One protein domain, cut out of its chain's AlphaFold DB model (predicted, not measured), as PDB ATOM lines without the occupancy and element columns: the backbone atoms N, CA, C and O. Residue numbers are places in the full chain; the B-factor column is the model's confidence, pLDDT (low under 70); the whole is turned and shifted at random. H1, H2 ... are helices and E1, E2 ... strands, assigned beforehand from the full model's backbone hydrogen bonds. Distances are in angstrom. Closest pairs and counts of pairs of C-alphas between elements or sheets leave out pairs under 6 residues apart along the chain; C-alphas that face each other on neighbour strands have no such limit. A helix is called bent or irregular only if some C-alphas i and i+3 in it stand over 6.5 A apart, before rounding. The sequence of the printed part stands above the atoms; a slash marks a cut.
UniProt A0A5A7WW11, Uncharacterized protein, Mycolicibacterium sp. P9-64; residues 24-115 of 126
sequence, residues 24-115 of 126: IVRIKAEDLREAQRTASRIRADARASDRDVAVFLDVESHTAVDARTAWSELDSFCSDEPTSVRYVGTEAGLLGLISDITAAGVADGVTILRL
ATOM      1  N   ILE A  24      -5.366  16.037 -40.509       92.44
ATOM      2  CA  ILE A  24      -4.605  17.047 -39.759       92.44
ATOM      3  C   ILE A  24      -3.760  17.852 -40.742       92.44
ATOM      4  O   ILE A  24      -2.914  17.307 -41.450       92.44
ATOM      5  N   VAL A  25      -3.948  19.170 -40.756       95.38
ATOM      6  CA  VAL A  25      -3.190  20.085 -41.614       95.38
ATOM      7  C   VAL A  25      -2.422  21.076 -40.757       95.38
ATOM      8  O   VAL A  25      -2.999  21.819 -39.968       95.38
ATOM      9  N   ARG A  26      -1.104  21.128 -40.947       96.81
ATOM     10  CA  ARG A  26      -0.245  22.150 -40.343       96.81
ATOM     11  C   ARG A  26      -0.048  23.308 -41.306       96.81
ATOM     12  O   ARG A  26       0.215  23.091 -42.488       96.81
ATOM     13  N   ILE A  27      -0.154  24.529 -40.796       97.88
ATOM     14  CA  ILE A  27       0.053  25.754 -41.566       97.88
ATOM     15  C   ILE A  27       1.096  26.644 -40.902       97.88
ATOM     16  O   ILE A  27       1.213  26.691 -39.678       97.88
ATOM     17  N   LYS A  28       1.813  27.390 -41.737       97.88
ATOM     18  CA  LYS A  28       2.593  28.559 -41.341       97.88
ATOM     19  C   LYS A  28       1.885  29.806 -41.852       97.88
ATOM     20  O   LYS A  28       1.211  29.738 -42.880       97.88
ATOM     21  N   ALA A  29       2.020  30.907 -41.130       97.19
ATOM     22  CA  ALA A  29       1.448  32.193 -41.509       97.19
ATOM     23  C   ALA A  29       2.275  33.327 -40.905       97.19
ATOM     24  O   ALA A  29       2.772  33.187 -39.788       97.19
ATOM     25  N   GLU A  30       2.388  34.446 -41.611       96.19
ATOM     26  CA  GLU A  30       3.106  35.636 -41.145       96.19
ATOM     27  C   GLU A  30       2.414  36.258 -39.924       96.19
ATOM     28  O   GLU A  30       3.063  36.721 -38.986       96.19
ATOM     29  N   ASP A  31       1.079  36.221 -39.906       96.75
ATOM     30  CA  ASP A  31       0.258  36.729 -38.814       96.75
ATOM     31  C   ASP A  31      -1.013  35.886 -38.571       96.75
ATOM     32  O   ASP A  31      -1.379  34.982 -39.333       96.75
ATOM     33  N   LEU A  32      -1.724  36.181 -37.476       97.62
ATOM     34  CA  LEU A  32      -2.950  35.463 -37.101       97.62
ATOM     35  C   LEU A  32      -4.108  35.682 -38.085       97.62
ATOM     36  O   LEU A  32      -4.999  34.838 -38.192       97.62
ATOM     37  N   ARG A  33      -4.125  36.806 -38.807       97.88
ATOM     38  CA  ARG A  33      -5.178  37.114 -39.778       97.88
ATOM     39  C   ARG A  33      -4.998  36.269 -41.032       97.88
ATOM     40  O   ARG A  33      -5.983  35.762 -41.572       97.88
ATOM     41  N   GLU A  34      -3.767  36.115 -41.499       98.00
ATOM     42  CA  GLU A  34      -3.415  35.183 -42.560       98.00
ATOM     43  C   GLU A  34      -3.712  33.745 -42.129       98.00
ATOM     44  O   GLU A  34      -4.417  33.043 -42.857       98.00
ATOM     45  N   ALA A  35      -3.298  33.338 -40.924       98.06
ATOM     46  CA  ALA A  35      -3.603  32.009 -40.389       98.06
ATOM     47  C   ALA A  35      -5.111  31.715 -40.425       98.06
ATOM     48  O   ALA A  35      -5.534  30.690 -40.960       98.06
ATOM     49  N   GLN A  36      -5.937  32.653 -39.946       98.19
ATOM     50  CA  GLN A  36      -7.392  32.504 -39.928       98.19
ATOM     51  C   GLN A  36      -7.983  32.378 -41.337       98.19
ATOM     52  O   GLN A  36      -8.889  31.571 -41.564       98.19
ATOM     53  N   ARG A  37      -7.490  33.166 -42.301       98.31
ATOM     54  CA  ARG A  37      -7.932  33.092 -43.704       98.31
ATOM     55  C   ARG A  37      -7.578  31.747 -44.323       98.31
ATOM     56  O   ARG A  37      -8.440  31.121 -44.940       98.31
ATOM     57  N   THR A  38      -6.341  31.299 -44.133       98.06
ATOM     58  CA  THR A  38      -5.841  30.023 -44.650       98.06
ATOM     59  C   THR A  38      -6.606  28.851 -44.039       98.06
ATOM     60  O   THR A  38      -7.125  28.015 -44.778       98.06
ATOM     61  N   ALA A  39      -6.794  28.838 -42.717       97.31
ATOM     62  CA  ALA A  39      -7.591  27.827 -42.025       97.31
ATOM     63  C   ALA A  39      -9.050  27.816 -42.508       97.31
ATOM     64  O   ALA A  39      -9.606  26.757 -42.795       97.31
ATOM     65  N   SER A  40      -9.670  28.990 -42.669       97.50
ATOM     66  CA  SER A  40     -11.046  29.099 -43.173       97.50
ATOM     67  C   SER A  40     -11.190  28.514 -44.577       97.50
ATOM     68  O   SER A  40     -12.161  27.807 -44.843       97.50
ATOM     69  N   ARG A  41     -10.211  28.762 -45.454       98.00
ATOM     70  CA  ARG A  41     -10.177  28.196 -46.805       98.00
ATOM     71  C   ARG A  41     -10.026  26.675 -46.779       98.00
ATOM     72  O   ARG A  41     -10.844  25.992 -47.379       98.00
ATOM     73  N   ILE A  42      -9.048  26.151 -46.035       97.19
ATOM     74  CA  ILE A  42      -8.811  24.702 -45.908       97.19
ATOM     75  C   ILE A  42     -10.073  23.987 -45.417       97.19
ATOM     76  O   ILE A  42     -10.500  22.995 -46.002       97.19
ATOM     77  N   ARG A  43     -10.720  24.526 -44.377       95.50
ATOM     78  CA  ARG A  43     -11.957  23.952 -43.840       95.50
ATOM     79  C   ARG A  43     -13.126  24.057 -44.823       95.50
ATOM     80  O   ARG A  43     -13.988  23.185 -44.823       95.50
ATOM     81  N   ALA A  44     -13.216  25.118 -45.626       96.19
ATOM     82  CA  ALA A  44     -14.256  25.241 -46.650       96.19
ATOM     83  C   ALA A  44     -14.070  24.201 -47.767       96.19
ATOM     84  O   ALA A  44     -15.032  23.529 -48.133       96.19
ATOM     85  N   ASP A  45     -12.834  24.019 -48.234       95.94
ATOM     86  CA  ASP A  45     -12.487  23.035 -49.263       95.94
ATOM     87  C   ASP A  45     -12.733  21.594 -48.765       95.94
ATOM     88  O   ASP A  45     -13.289  20.762 -49.489       95.94
ATOM     89  N   ALA A  46     -12.385  21.302 -47.506       93.69
ATOM     90  CA  ALA A  46     -12.662  20.015 -46.866       93.69
ATOM     91  C   ALA A  46     -14.169  19.726 -46.773       93.69
ATOM     92  O   ALA A  46     -14.613  18.673 -47.228       93.69
ATOM     93  N   ARG A  47     -14.969  20.695 -46.302       93.19
ATOM     94  CA  ARG A  47     -16.437  20.569 -46.237       93.19
ATOM     95  C   ARG A  47     -17.077  20.372 -47.604       93.19
ATOM     96  O   ARG A  47     -18.005  19.582 -47.727       93.19
ATOM     97  N   ALA A  48     -16.581  21.053 -48.638       94.44
ATOM     98  CA  ALA A  48     -17.054  20.853 -50.008       94.44
ATOM     99  C   ALA A  48     -16.806  19.421 -50.523       94.44
ATOM    100  O   ALA A  48     -17.455  18.992 -51.474       94.44
ATOM    101  N   SER A  49     -15.885  18.692 -49.888       92.00
ATOM    102  CA  SER A  49     -15.507  17.318 -50.224       92.00
ATOM    103  C   SER A  49     -16.005  16.289 -49.199       92.00
ATOM    104  O   SER A  49     -15.540  15.155 -49.240       92.00
ATOM    105  N   ASP A  50     -16.902  16.678 -48.281       91.44
ATOM    106  CA  ASP A  50     -17.423  15.836 -47.189       91.44
ATOM    107  C   ASP A  50     -16.316  15.228 -46.300       91.44
ATOM    108  O   ASP A  50     -16.367  14.067 -45.898       91.44
ATOM    109  N   ARG A  51     -15.265  16.018 -46.031       89.12
ATOM    110  CA  ARG A  51     -14.152  15.655 -45.141       89.12
ATOM    111  C   ARG A  51     -14.099  16.557 -43.918       89.12
ATOM    112  O   ARG A  51     -14.339  17.764 -44.018       89.12
ATOM    113  N   ASP A  52     -13.668  15.980 -42.804       89.19
ATOM    114  CA  ASP A  52     -13.314  16.708 -41.589       89.19
ATOM    115  C   ASP A  52     -11.812  17.000 -41.561       89.19
ATOM    116  O   ASP A  52     -10.992  16.155 -41.919       89.19
ATOM    117  N   VAL A  53     -11.448  18.214 -41.141       94.69
ATOM    118  CA  VAL A  53     -10.053  18.664 -41.065       94.69
ATOM    119  C   VAL A  53      -9.807  19.446 -39.778       94.69
ATOM    120  O   VAL A  53     -10.605  20.314 -39.417       94.69
ATOM    121  N   ALA A  54      -8.684  19.175 -39.116       95.38
ATOM    122  CA  ALA A  54      -8.162  19.957 -38.001       95.38
ATOM    123  C   ALA A  54      -6.920  20.729 -38.455       95.38
ATOM    124  O   ALA A  54      -5.957  20.152 -38.961       95.38
ATOM    125  N   VAL A  55      -6.930  22.048 -38.277       97.31
ATOM    126  CA  VAL A  55      -5.858  22.942 -38.716       97.31
ATOM    127  C   VAL A  55      -5.020  23.386 -37.522       97.31
ATOM    128  O   VAL A  55      -5.537  23.996 -36.588       97.31
ATOM    129  N   PHE A  56      -3.714  23.137 -37.573       97.94
ATOM    130  CA  PHE A  56      -2.749  23.526 -36.545       97.94
ATOM    131  C   PHE A  56      -1.819  24.621 -37.068       97.94
ATOM    132  O   PHE A  56      -1.195  24.460 -38.116       97.94
ATOM    133  N   LEU A  57      -1.700  25.721 -36.326       98.38
ATOM    134  CA  LEU A  57      -0.768  26.802 -36.651       98.38
ATOM    135  C   LEU A  57       0.604  26.532 -36.025       98.38
ATOM    136  O   LEU A  57       0.712  26.349 -34.813       98.38
ATOM    137  N   ASP A  58       1.657  26.547 -36.831       98.00
ATOM    138  CA  ASP A  58       3.027  26.573 -36.327       98.00
ATOM    139  C   ASP A  58       3.304  27.933 -35.667       98.00
ATOM    140  O   ASP A  58       3.149  28.980 -36.297       98.00
ATOM    141  N   VAL A  59       3.732  27.922 -34.406       97.62
ATOM    142  CA  VAL A  59       4.100  29.122 -33.645       97.62
ATOM    143  C   VAL A  59       5.544  28.994 -33.189       97.62
ATOM    144  O   VAL A  59       5.884  28.113 -32.397       97.62
ATOM    145  N   GLU A  60       6.396  29.892 -33.671       96.62
ATOM    146  CA  GLU A  60       7.760  30.039 -33.173       96.62
ATOM    147  C   GLU A  60       7.720  30.652 -31.776       96.62
ATOM    148  O   GLU A  60       7.040  31.650 -31.550       96.62
ATOM    149  N   SER A  61       8.418  30.063 -30.810       95.94
ATOM    150  CA  SER A  61       8.291  30.464 -29.413       95.94
ATOM    151  C   SER A  61       9.628  30.545 -28.705       95.94
ATOM    152  O   SER A  61      10.397  29.582 -28.687       95.94
ATOM    153  N   HIS A  62       9.848  31.674 -28.040       95.88
ATOM    154  CA  HIS A  62      10.884  31.837 -27.036       95.88
ATOM    155  C   HIS A  62      10.268  32.375 -25.741       95.88
ATOM    156  O   HIS A  62       9.511  33.351 -25.751       95.88
ATOM    157  N   THR A  63      10.562  31.715 -24.623       95.31
ATOM    158  CA  THR A  63       9.981  32.046 -23.320       95.31
ATOM    159  C   THR A  63      11.057  32.166 -22.259       95.31
ATOM    160  O   THR A  63      11.901  31.279 -22.160       95.31
ATOM    161  N   ALA A  64      10.950  33.187 -21.415       94.31
ATOM    162  CA  ALA A  64      11.778  33.369 -20.228       94.31
ATOM    163  C   ALA A  64      10.904  33.699 -19.004       94.31
ATOM    164  O   ALA A  64       9.670  33.698 -19.073       94.31
ATOM    165  N   VAL A  65      11.550  33.993 -17.871       93.81
ATOM    166  CA  VAL A  65      10.876  34.359 -16.611       93.81
ATOM    167  C   VAL A  65      10.021  35.624 -16.737       93.81
ATOM    168  O   VAL A  65       8.995  35.751 -16.072       93.81
ATOM    169  N   ASP A  66      10.414  36.541 -17.618       95.56
ATOM    170  CA  ASP A  66       9.674  37.749 -17.952       95.56
ATOM    171  C   ASP A  66       9.896  38.133 -19.421       95.56
ATOM    172  O   ASP A  66      10.857  37.706 -20.067       95.56
ATOM    173  N   ALA A  67       8.999  38.964 -19.956       91.69
ATOM    174  CA  ALA A  67       9.032  39.338 -21.363       91.69
ATOM    175  C   ALA A  67      10.286  40.133 -21.751       91.69
ATOM    176  O   ALA A  67      10.797  39.945 -22.851       91.69
ATOM    177  N   ARG A  68      10.806  41.001 -20.873       95.12
ATOM    178  CA  ARG A  68      12.009  41.785 -21.185       95.12
ATOM    179  C   ARG A  68      13.209  40.857 -21.332       95.12
ATOM    180  O   ARG A  68      13.968  41.015 -22.284       95.12
ATOM    181  N   THR A  69      13.350  39.894 -20.426       94.44
ATOM    182  CA  THR A  69      14.404  38.877 -20.499       94.44
ATOM    183  C   THR A  69      14.280  38.050 -21.779       94.44
ATOM    184  O   THR A  69      15.257  37.952 -22.512       94.44
ATOM    185  N   ALA A  70      13.080  37.571 -22.130       94.19
ATOM    186  CA  ALA A  70      12.872  36.798 -23.360       94.19
ATOM    187  C   ALA A  70      13.266  37.583 -24.624       94.19
ATOM    188  O   ALA A  70      13.925  37.056 -25.515       94.19
ATOM    189  N   TRP A  71      12.896  38.863 -24.708       93.62
ATOM    190  CA  TRP A  71      13.291  39.710 -25.837       93.62
ATOM    191  C   TRP A  71      14.802  39.936 -25.896       93.62
ATOM    192  O   TRP A  71      15.385  39.840 -26.972       93.62
ATOM    193  N   SER A  72      15.434  40.204 -24.750       93.25
ATOM    194  CA  SER A  72      16.885  40.383 -24.677       93.25
ATOM    195  C   SER A  72      17.646  39.116 -25.058       93.25
ATOM    196  O   SER A  72      18.698  39.202 -25.685       93.25
ATOM    197  N   GLU A  73      17.147  37.950 -24.655       92.62
ATOM    198  CA  GLU A  73      17.729  36.664 -25.019       92.62
ATOM    199  C   GLU A  73      17.567  36.421 -26.518       92.62
ATOM    200  O   GLU A  73      18.569  36.186 -27.187       92.62
ATOM    201  N   LEU A  74      16.358  36.560 -27.071       91.50
ATOM    202  CA  LEU A  74      16.115  36.340 -28.497       91.50
ATOM    203  C   LEU A  74      17.013  37.211 -29.386       91.50
ATOM    204  O   LEU A  74      17.644  36.681 -30.298       91.50
ATOM    205  N   ASP A  75      17.119  38.510 -29.089       91.06
ATOM    206  CA  ASP A  75      17.971  39.454 -29.832       91.06
ATOM    207  C   ASP A  75      19.448  39.015 -29.847       91.06
ATOM    208  O   ASP A  75      20.173  39.241 -30.814       91.06
ATOM    209  N   SER A  76      19.891  38.305 -28.802       89.06
ATOM    210  CA  SER A  76      21.269  37.821 -28.691       89.06
ATOM    211  C   SER A  76      21.595  36.599 -29.558       89.06
ATOM    212  O   SER A  76      22.776  36.340 -29.799       89.06
ATOM    213  N   PHE A  77      20.598  35.824 -30.009       84.75
ATOM    214  CA  PHE A  77      20.839  34.566 -30.734       84.75
ATOM    215  C   PHE A  77      20.005  34.359 -32.004       84.75
ATOM    216  O   PHE A  77      20.273  33.408 -32.738       84.75
ATOM    217  N   CYS A  78      19.010  35.201 -32.281       84.69
ATOM    218  CA  CYS A  78      18.126  35.061 -33.433       84.69
ATOM    219  C   CYS A  78      17.876  36.424 -34.084       84.69
ATOM    220  O   CYS A  78      17.149  37.259 -33.554       84.69
ATOM    221  N   SER A  79      18.460  36.621 -35.265       81.62
ATOM    222  CA  SER A  79      18.229  37.804 -36.106       81.62
ATOM    223  C   SER A  79      17.398  37.487 -37.354       81.62
ATOM    224  O   SER A  79      17.163  38.371 -38.174       81.62
ATOM    225  N   ASP A  80      16.962  36.234 -37.503       86.12
ATOM    226  CA  ASP A  80      16.223  35.776 -38.673       86.12
ATOM    227  C   ASP A  80      14.763  36.228 -38.623       86.12
ATOM    228  O   ASP A  80      14.106  36.206 -37.566       86.12
ATOM    229  N   GLU A  81      14.238  36.580 -39.797       87.38
ATOM    230  CA  GLU A  81      12.811  36.814 -39.968       87.38
ATOM    231  C   GLU A  81      12.020  35.540 -39.626       87.38
ATOM    232  O   GLU A  81      12.439  34.426 -39.960       87.38
ATOM    233  N   PRO A  82      10.888  35.676 -38.919       91.88
ATOM    234  CA  PRO A  82      10.040  34.542 -38.594       91.88
ATOM    235  C   PRO A  82       9.490  33.866 -39.850       91.88
ATOM    236  O   PRO A  82       9.008  34.519 -40.769       91.88
ATOM    237  N   THR A  83       9.503  32.534 -39.856       92.31
ATOM    238  CA  THR A  83       8.876  31.719 -40.910       92.31
ATOM    239  C   THR A  83       7.394  31.458 -40.645       92.31
ATOM    240  O   THR A  83       6.692  30.937 -41.511       92.31
ATOM    241  N   SER A  84       6.934  31.760 -39.430       96.38
ATOM    242  CA  SER A  84       5.540  31.742 -38.991       96.38
ATOM    243  C   SER A  84       5.371  32.672 -37.786       96.38
ATOM    244  O   SER A  84       6.356  33.172 -37.248       96.38
ATOM    245  N   VAL A  85       4.144  32.860 -37.302       96.62
ATOM    246  CA  VAL A  85       3.827  33.654 -36.105       96.62
ATOM    247  C   VAL A  85       4.816  33.377 -34.968       96.62
ATOM    248  O   VAL A  85       4.966  32.237 -34.523       96.62
ATOM    249  N   ARG A  86       5.473  34.435 -34.478       96.19
ATOM    250  CA  ARG A  86       6.472  34.361 -33.406       96.19
ATOM    251  C   ARG A  86       5.942  34.952 -32.107       96.19
ATOM    252  O   ARG A  86       5.497  36.097 -32.063       96.19
ATOM    253  N   TYR A  87       6.050  34.180 -31.034       97.12
ATOM    254  CA  TYR A  87       5.773  34.599 -29.671       97.12
ATOM    255  C   TYR A  87       7.066  34.723 -28.862       97.12
ATOM    256  O   TYR A  87       7.865  33.787 -28.793       97.12
ATOM    257  N   VAL A  88       7.231  35.865 -28.195       96.69
ATOM    258  CA  VAL A  88       8.360  36.150 -27.303       96.69
ATOM    259  C   VAL A  88       7.809  36.696 -25.997       96.69
ATOM    260  O   VAL A  88       7.170  37.750 -25.981       96.69
ATOM    261  N   GLY A  89       8.016  35.975 -24.898       96.69
ATOM    262  CA  GLY A  89       7.412  36.371 -23.631       96.69
ATOM    263  C   GLY A  89       7.552  35.343 -22.521       96.69
ATOM    264  O   GLY A  89       8.624  34.791 -22.300       96.69
ATOM    265  N   THR A  90       6.466  35.111 -21.793       97.56
ATOM    266  CA  THR A  90       6.423  34.164 -20.673       97.56
ATOM    267  C   THR A  90       5.643  32.917 -21.061       97.56
ATOM    268  O   THR A  90       4.815  32.946 -21.969       97.56
ATOM    269  N   GLU A  91       5.847  31.816 -20.341       96.88
ATOM    270  CA  GLU A  91       5.040  30.606 -20.549       96.88
ATOM    271  C   GLU A  91       3.548  30.864 -20.304       96.88
ATOM    272  O   GLU A  91       2.707  30.430 -21.087       96.88
ATOM    273  N   ALA A  92       3.211  31.637 -19.267       97.69
ATOM    274  CA  ALA A  92       1.828  32.012 -18.985       97.69
ATOM    275  C   ALA A  92       1.205  32.824 -20.132       97.69
ATOM    276  O   ALA A  92       0.056  32.590 -20.504       97.69
ATOM    277  N   GLY A  93       1.962  33.753 -20.724       97.69
ATOM    278  CA  GLY A  93       1.487  34.520 -21.870       97.69
ATOM    279  C   GLY A  93       1.366  33.675 -23.142       97.69
ATOM    280  O   GLY A  93       0.423  33.876 -23.902       97.69
ATOM    281  N   LEU A  94       2.251  32.693 -23.346       97.56
ATOM    282  CA  LEU A  94       2.129  31.730 -24.443       97.56
ATOM    283  C   LEU A  94       0.849  30.900 -24.303       97.56
ATOM    284  O   LEU A  94       0.110  30.754 -25.268       97.56
ATOM    285  N   LEU A  95       0.555  30.389 -23.105       97.69
ATOM    286  CA  LEU A  95      -0.678  29.638 -22.848       97.69
ATOM    287  C   LEU A  95      -1.930  30.488 -23.102       97.69
ATOM    288  O   LEU A  95      -2.886  29.996 -23.701       97.69
ATOM    289  N   GLY A  96      -1.902  31.765 -22.705       98.06
ATOM    290  CA  GLY A  96      -2.958  32.726 -23.033       98.06
ATOM    291  C   GLY A  96      -3.146  32.877 -24.543       98.06
ATOM    292  O   GLY A  96      -4.253  32.702 -25.040       98.06
ATOM    293  N   LEU A  97      -2.055  33.080 -25.288       97.69
ATOM    294  CA  LEU A  97      -2.097  33.172 -26.749       97.69
ATOM    295  C   LEU A  97      -2.689  31.911 -27.398       97.69
ATOM    296  O   LEU A  97      -3.491  32.013 -28.321       97.69
ATOM    297  N   ILE A  98      -2.325  30.718 -26.924       97.81
ATOM    298  CA  ILE A  98      -2.871  29.452 -27.441       97.81
ATOM    299  C   ILE A  98      -4.384  29.374 -27.197       97.81
ATOM    300  O   ILE A  98      -5.149  29.007 -28.094       97.81
ATOM    301  N   SER A  99      -4.823  29.749 -25.994       97.56
ATOM    302  CA  SER A  99      -6.245  29.827 -25.659       97.56
ATOM    303  C   SER A  99      -6.979  30.813 -26.569       97.56
ATOM    304  O   SER A  99      -8.058  30.501 -27.065       97.56
ATOM    305  N   ASP A 100      -6.389  31.974 -26.849       97.62
ATOM    306  CA  ASP A 100      -7.003  32.991 -27.703       97.62
ATOM    307  C   ASP A 100      -7.087  32.544 -29.171       97.62
ATOM    308  O   ASP A 100      -8.120  32.728 -29.813       97.62
ATOM    309  N   ILE A 101      -6.038  31.901 -29.702       97.62
ATOM    310  CA  ILE A 101      -6.010  31.350 -31.069       97.62
ATOM    311  C   ILE A 101      -7.144  30.341 -31.274       97.62
ATOM    312  O   ILE A 101      -7.850  30.396 -32.287       97.62
ATOM    313  N   THR A 102      -7.330  29.441 -30.308       95.12
ATOM    314  CA  THR A 102      -8.373  28.408 -30.368       95.12
ATOM    315  C   THR A 102      -9.768  28.998 -30.160       95.12
ATOM    316  O   THR A 102     -10.667  28.737 -30.959       95.12
ATOM    317  N   ALA A 103      -9.953  29.873 -29.166       96.31
ATOM    318  CA  ALA A 103     -11.236  30.520 -28.886       96.31
ATOM    319  C   ALA A 103     -11.718  31.426 -30.032       96.31
ATOM    320  O   ALA A 103     -12.914  31.483 -30.321       96.31
ATOM    321  N   ALA A 104     -10.799  32.109 -30.719       96.31
ATOM    322  CA  ALA A 104     -11.105  32.939 -31.884       96.31
ATOM    323  C   ALA A 104     -11.296  32.130 -33.184       96.31
ATOM    324  O   ALA A 104     -11.606  32.705 -34.232       96.31
ATOM    325  N   GLY A 105     -11.097  30.807 -33.149       94.06
ATOM    326  CA  GLY A 105     -11.219  29.926 -34.312       94.06
ATOM    327  C   GLY A 105     -10.149  30.150 -35.384       94.06
ATOM    328  O   GLY A 105     -10.352  29.756 -36.540       94.06
ATOM    329  N   VAL A 106      -9.022  30.779 -35.023       97.62
ATOM    330  CA  VAL A 106      -7.880  31.013 -35.925       97.62
ATOM    331  C   VAL A 106      -7.285  29.678 -36.364       97.62
ATOM    332  O   VAL A 106      -7.062  29.468 -37.554       97.62
ATOM    333  N   ALA A 107      -7.100  28.764 -35.416       97.31
ATOM    334  CA  ALA A 107      -6.667  27.391 -35.635       97.31
ATOM    335  C   ALA A 107      -7.319  26.481 -34.584       97.31
ATOM    336  O   ALA A 107      -7.761  26.953 -33.538       97.31
ATOM    337  N   ASP A 108      -7.388  25.186 -34.869       96.00
ATOM    338  CA  ASP A 108      -7.926  24.173 -33.954       96.00
ATOM    339  C   ASP A 108      -6.903  23.812 -32.858       96.00
ATOM    340  O   ASP A 108      -7.255  23.330 -31.784       96.00
ATOM    341  N   GLY A 109      -5.630  24.127 -33.104       95.88
ATOM    342  CA  GLY A 109      -4.541  24.053 -32.143       95.88
ATOM    343  C   GLY A 109      -3.280  24.734 -32.671       95.88
ATOM    344  O   GLY A 109      -3.284  25.361 -33.735       95.88
ATOM    345  N   VAL A 110      -2.180  24.594 -31.933       97.38
ATOM    346  CA  VAL A 110      -0.868  25.096 -32.360       97.38
ATOM    347  C   VAL A 110       0.202  24.016 -32.270       97.38
ATOM    348  O   VAL A 110       0.149  23.151 -31.398       97.38
ATOM    349  N   THR A 111       1.205  24.105 -33.138       96.62
ATOM    350  CA  THR A 111       2.469  23.376 -32.992       96.62
ATOM    351  C   THR A 111       3.542  24.356 -32.535       96.62
ATOM    352  O   THR A 111       3.813  25.336 -33.223       96.62
ATOM    353  N   ILE A 112       4.161  24.112 -31.379       96.44
ATOM    354  CA  ILE A 112       5.187  25.010 -30.835       96.44
ATOM    355  C   ILE A 112       6.560  24.656 -31.399       96.44
ATOM    356  O   ILE A 112       7.079  23.566 -31.161       96.44
ATOM    357  N   LEU A 113       7.172  25.613 -32.090       94.25
ATOM    358  CA  LEU A 113       8.547  25.548 -32.568       94.25
ATOM    359  C   LEU A 113       9.426  26.344 -31.601       94.25
ATOM    360  O   LEU A 113       9.416  27.574 -31.608       94.25
ATOM    361  N   ARG A 114      10.153  25.660 -30.717       92.25
ATOM    362  CA  ARG A 114      11.014  26.337 -29.738       92.25
ATOM    363  C   ARG A 114      12.217  26.963 -30.438       92.25
ATOM    364  O   ARG A 114      12.976  26.270 -31.109       92.25
ATOM    365  N   LEU A 115      12.390  28.266 -30.243       90.06
ATOM    366  CA  LEU A 115      13.591  28.990 -30.632       90.06
ATOM    367  C   LEU A 115      14.610  28.860 -29.501       90.06
ATOM    368  O   LEU A 115      14.335  29.219 -28.351       90.06
TER     369      LEU A 115
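What this domain is: This is residues 24 to 115 of the 126 residues of an uncharacterized protein of Mycolicibacterium sp. P9-64 (UniProt A0A5A7WW11). One long bent strand, E2, makes the spine of a narrow, strongly twisted sheet, with short E1 and E3 one after the other along one side of it and E4 along the other. Three separate helices pack on this sheet: H1 along the E1 end of E2, H3 along E2 near E4, and H2 at the far end by E3, so that H1 and H2 lie toward opposite ends of the long axis. The printed part has 92 residues, with three named helices and four named strands, which follow along the chain as E1, H1, E2, H2, E3, H3 and E4; the class is mixed, helices and strands, and in the branched sheet the neighbour pairs E1 and E2, E2 and E3, and E2 and E4 are each parallel. The whole is elongated, spanning 47 by 25 by 19 A, and only just compact, close to loose, with a radius of gyration of the C-alphas of 14.5 A.

Where its parts are: E1, residues 24 to 27, begins at C-alpha 24 (-4.605, 17.047, -39.759). H1, residues 32 to 48, is 24.1 A long. E2, residues 53 to 63, is 29.9 A long, bends by 52 degrees at residue 60 and ends at C-alpha 63 (9.981, 32.046, -23.320). H2, residues 67 to 77, measures 15.8 A. E3 holds residues 86 to 89, and H3, residues 91 to 103, measures 18.3 A. E4, residues 109 to 114, measures 15.9 A and ends at C-alpha 114 (11.014, 26.337, -29.738).

How they stand to each other: E2 has three parallel neighbours in staggered pairing. E1, beside residues 53 to 57, and E3, beside residues 59 to 63, lie on one side of it; E4, beside residues 56 to 61, lies on the other side. N 27 and O 56 are 2.9 A apart, N 87 and O 60 2.8 A, and N 111 and O 57 2.8 A, each within hydrogen-bond range. E1, H1, E2 and E2, H2, E3 are strand-helix-strand units, two parallel neighbour strands with a helix between, each with a right-handed crossover. H1 is on the sheet at a height of 9.1 A and runs along the strands, at 4 degrees to E2 on the local plane; their closest C-alphas, of Ala 39 and Val 55, are 6.1 A apart. H2, on the same face, has a height of 7.6 A and only just stands up from the sheet, rising 42 degrees; its closest C-alpha to E3 is that of Ala 67, 4.1 A from that of Gly 89. H3 is on the sheet over E2, at a height of 9.0 A and 21 degrees to E2 on the local plane; the closest C-alphas of H3 and E4, of Thr 102 and Gly 109, are 6.1 A apart. H1 and H3 are close but not clearly touching, 7.9 A between the C-alphas of Leu 32 and Ile 101; H2 is apart from both. In H1, H2 and H3 every O i to N i+4 pair is within hydrogen-bond range.

The domain as a whole: The C-alphas of Asp 50 and Ser 76, the two farthest apart, are 48.2 A apart. The printed part has no cut and no long link; the link from H2 to E3, 8 residues, is short and the others are tight. Mean pLDDT of the printed part is 95.1, and no printed residue is under 70.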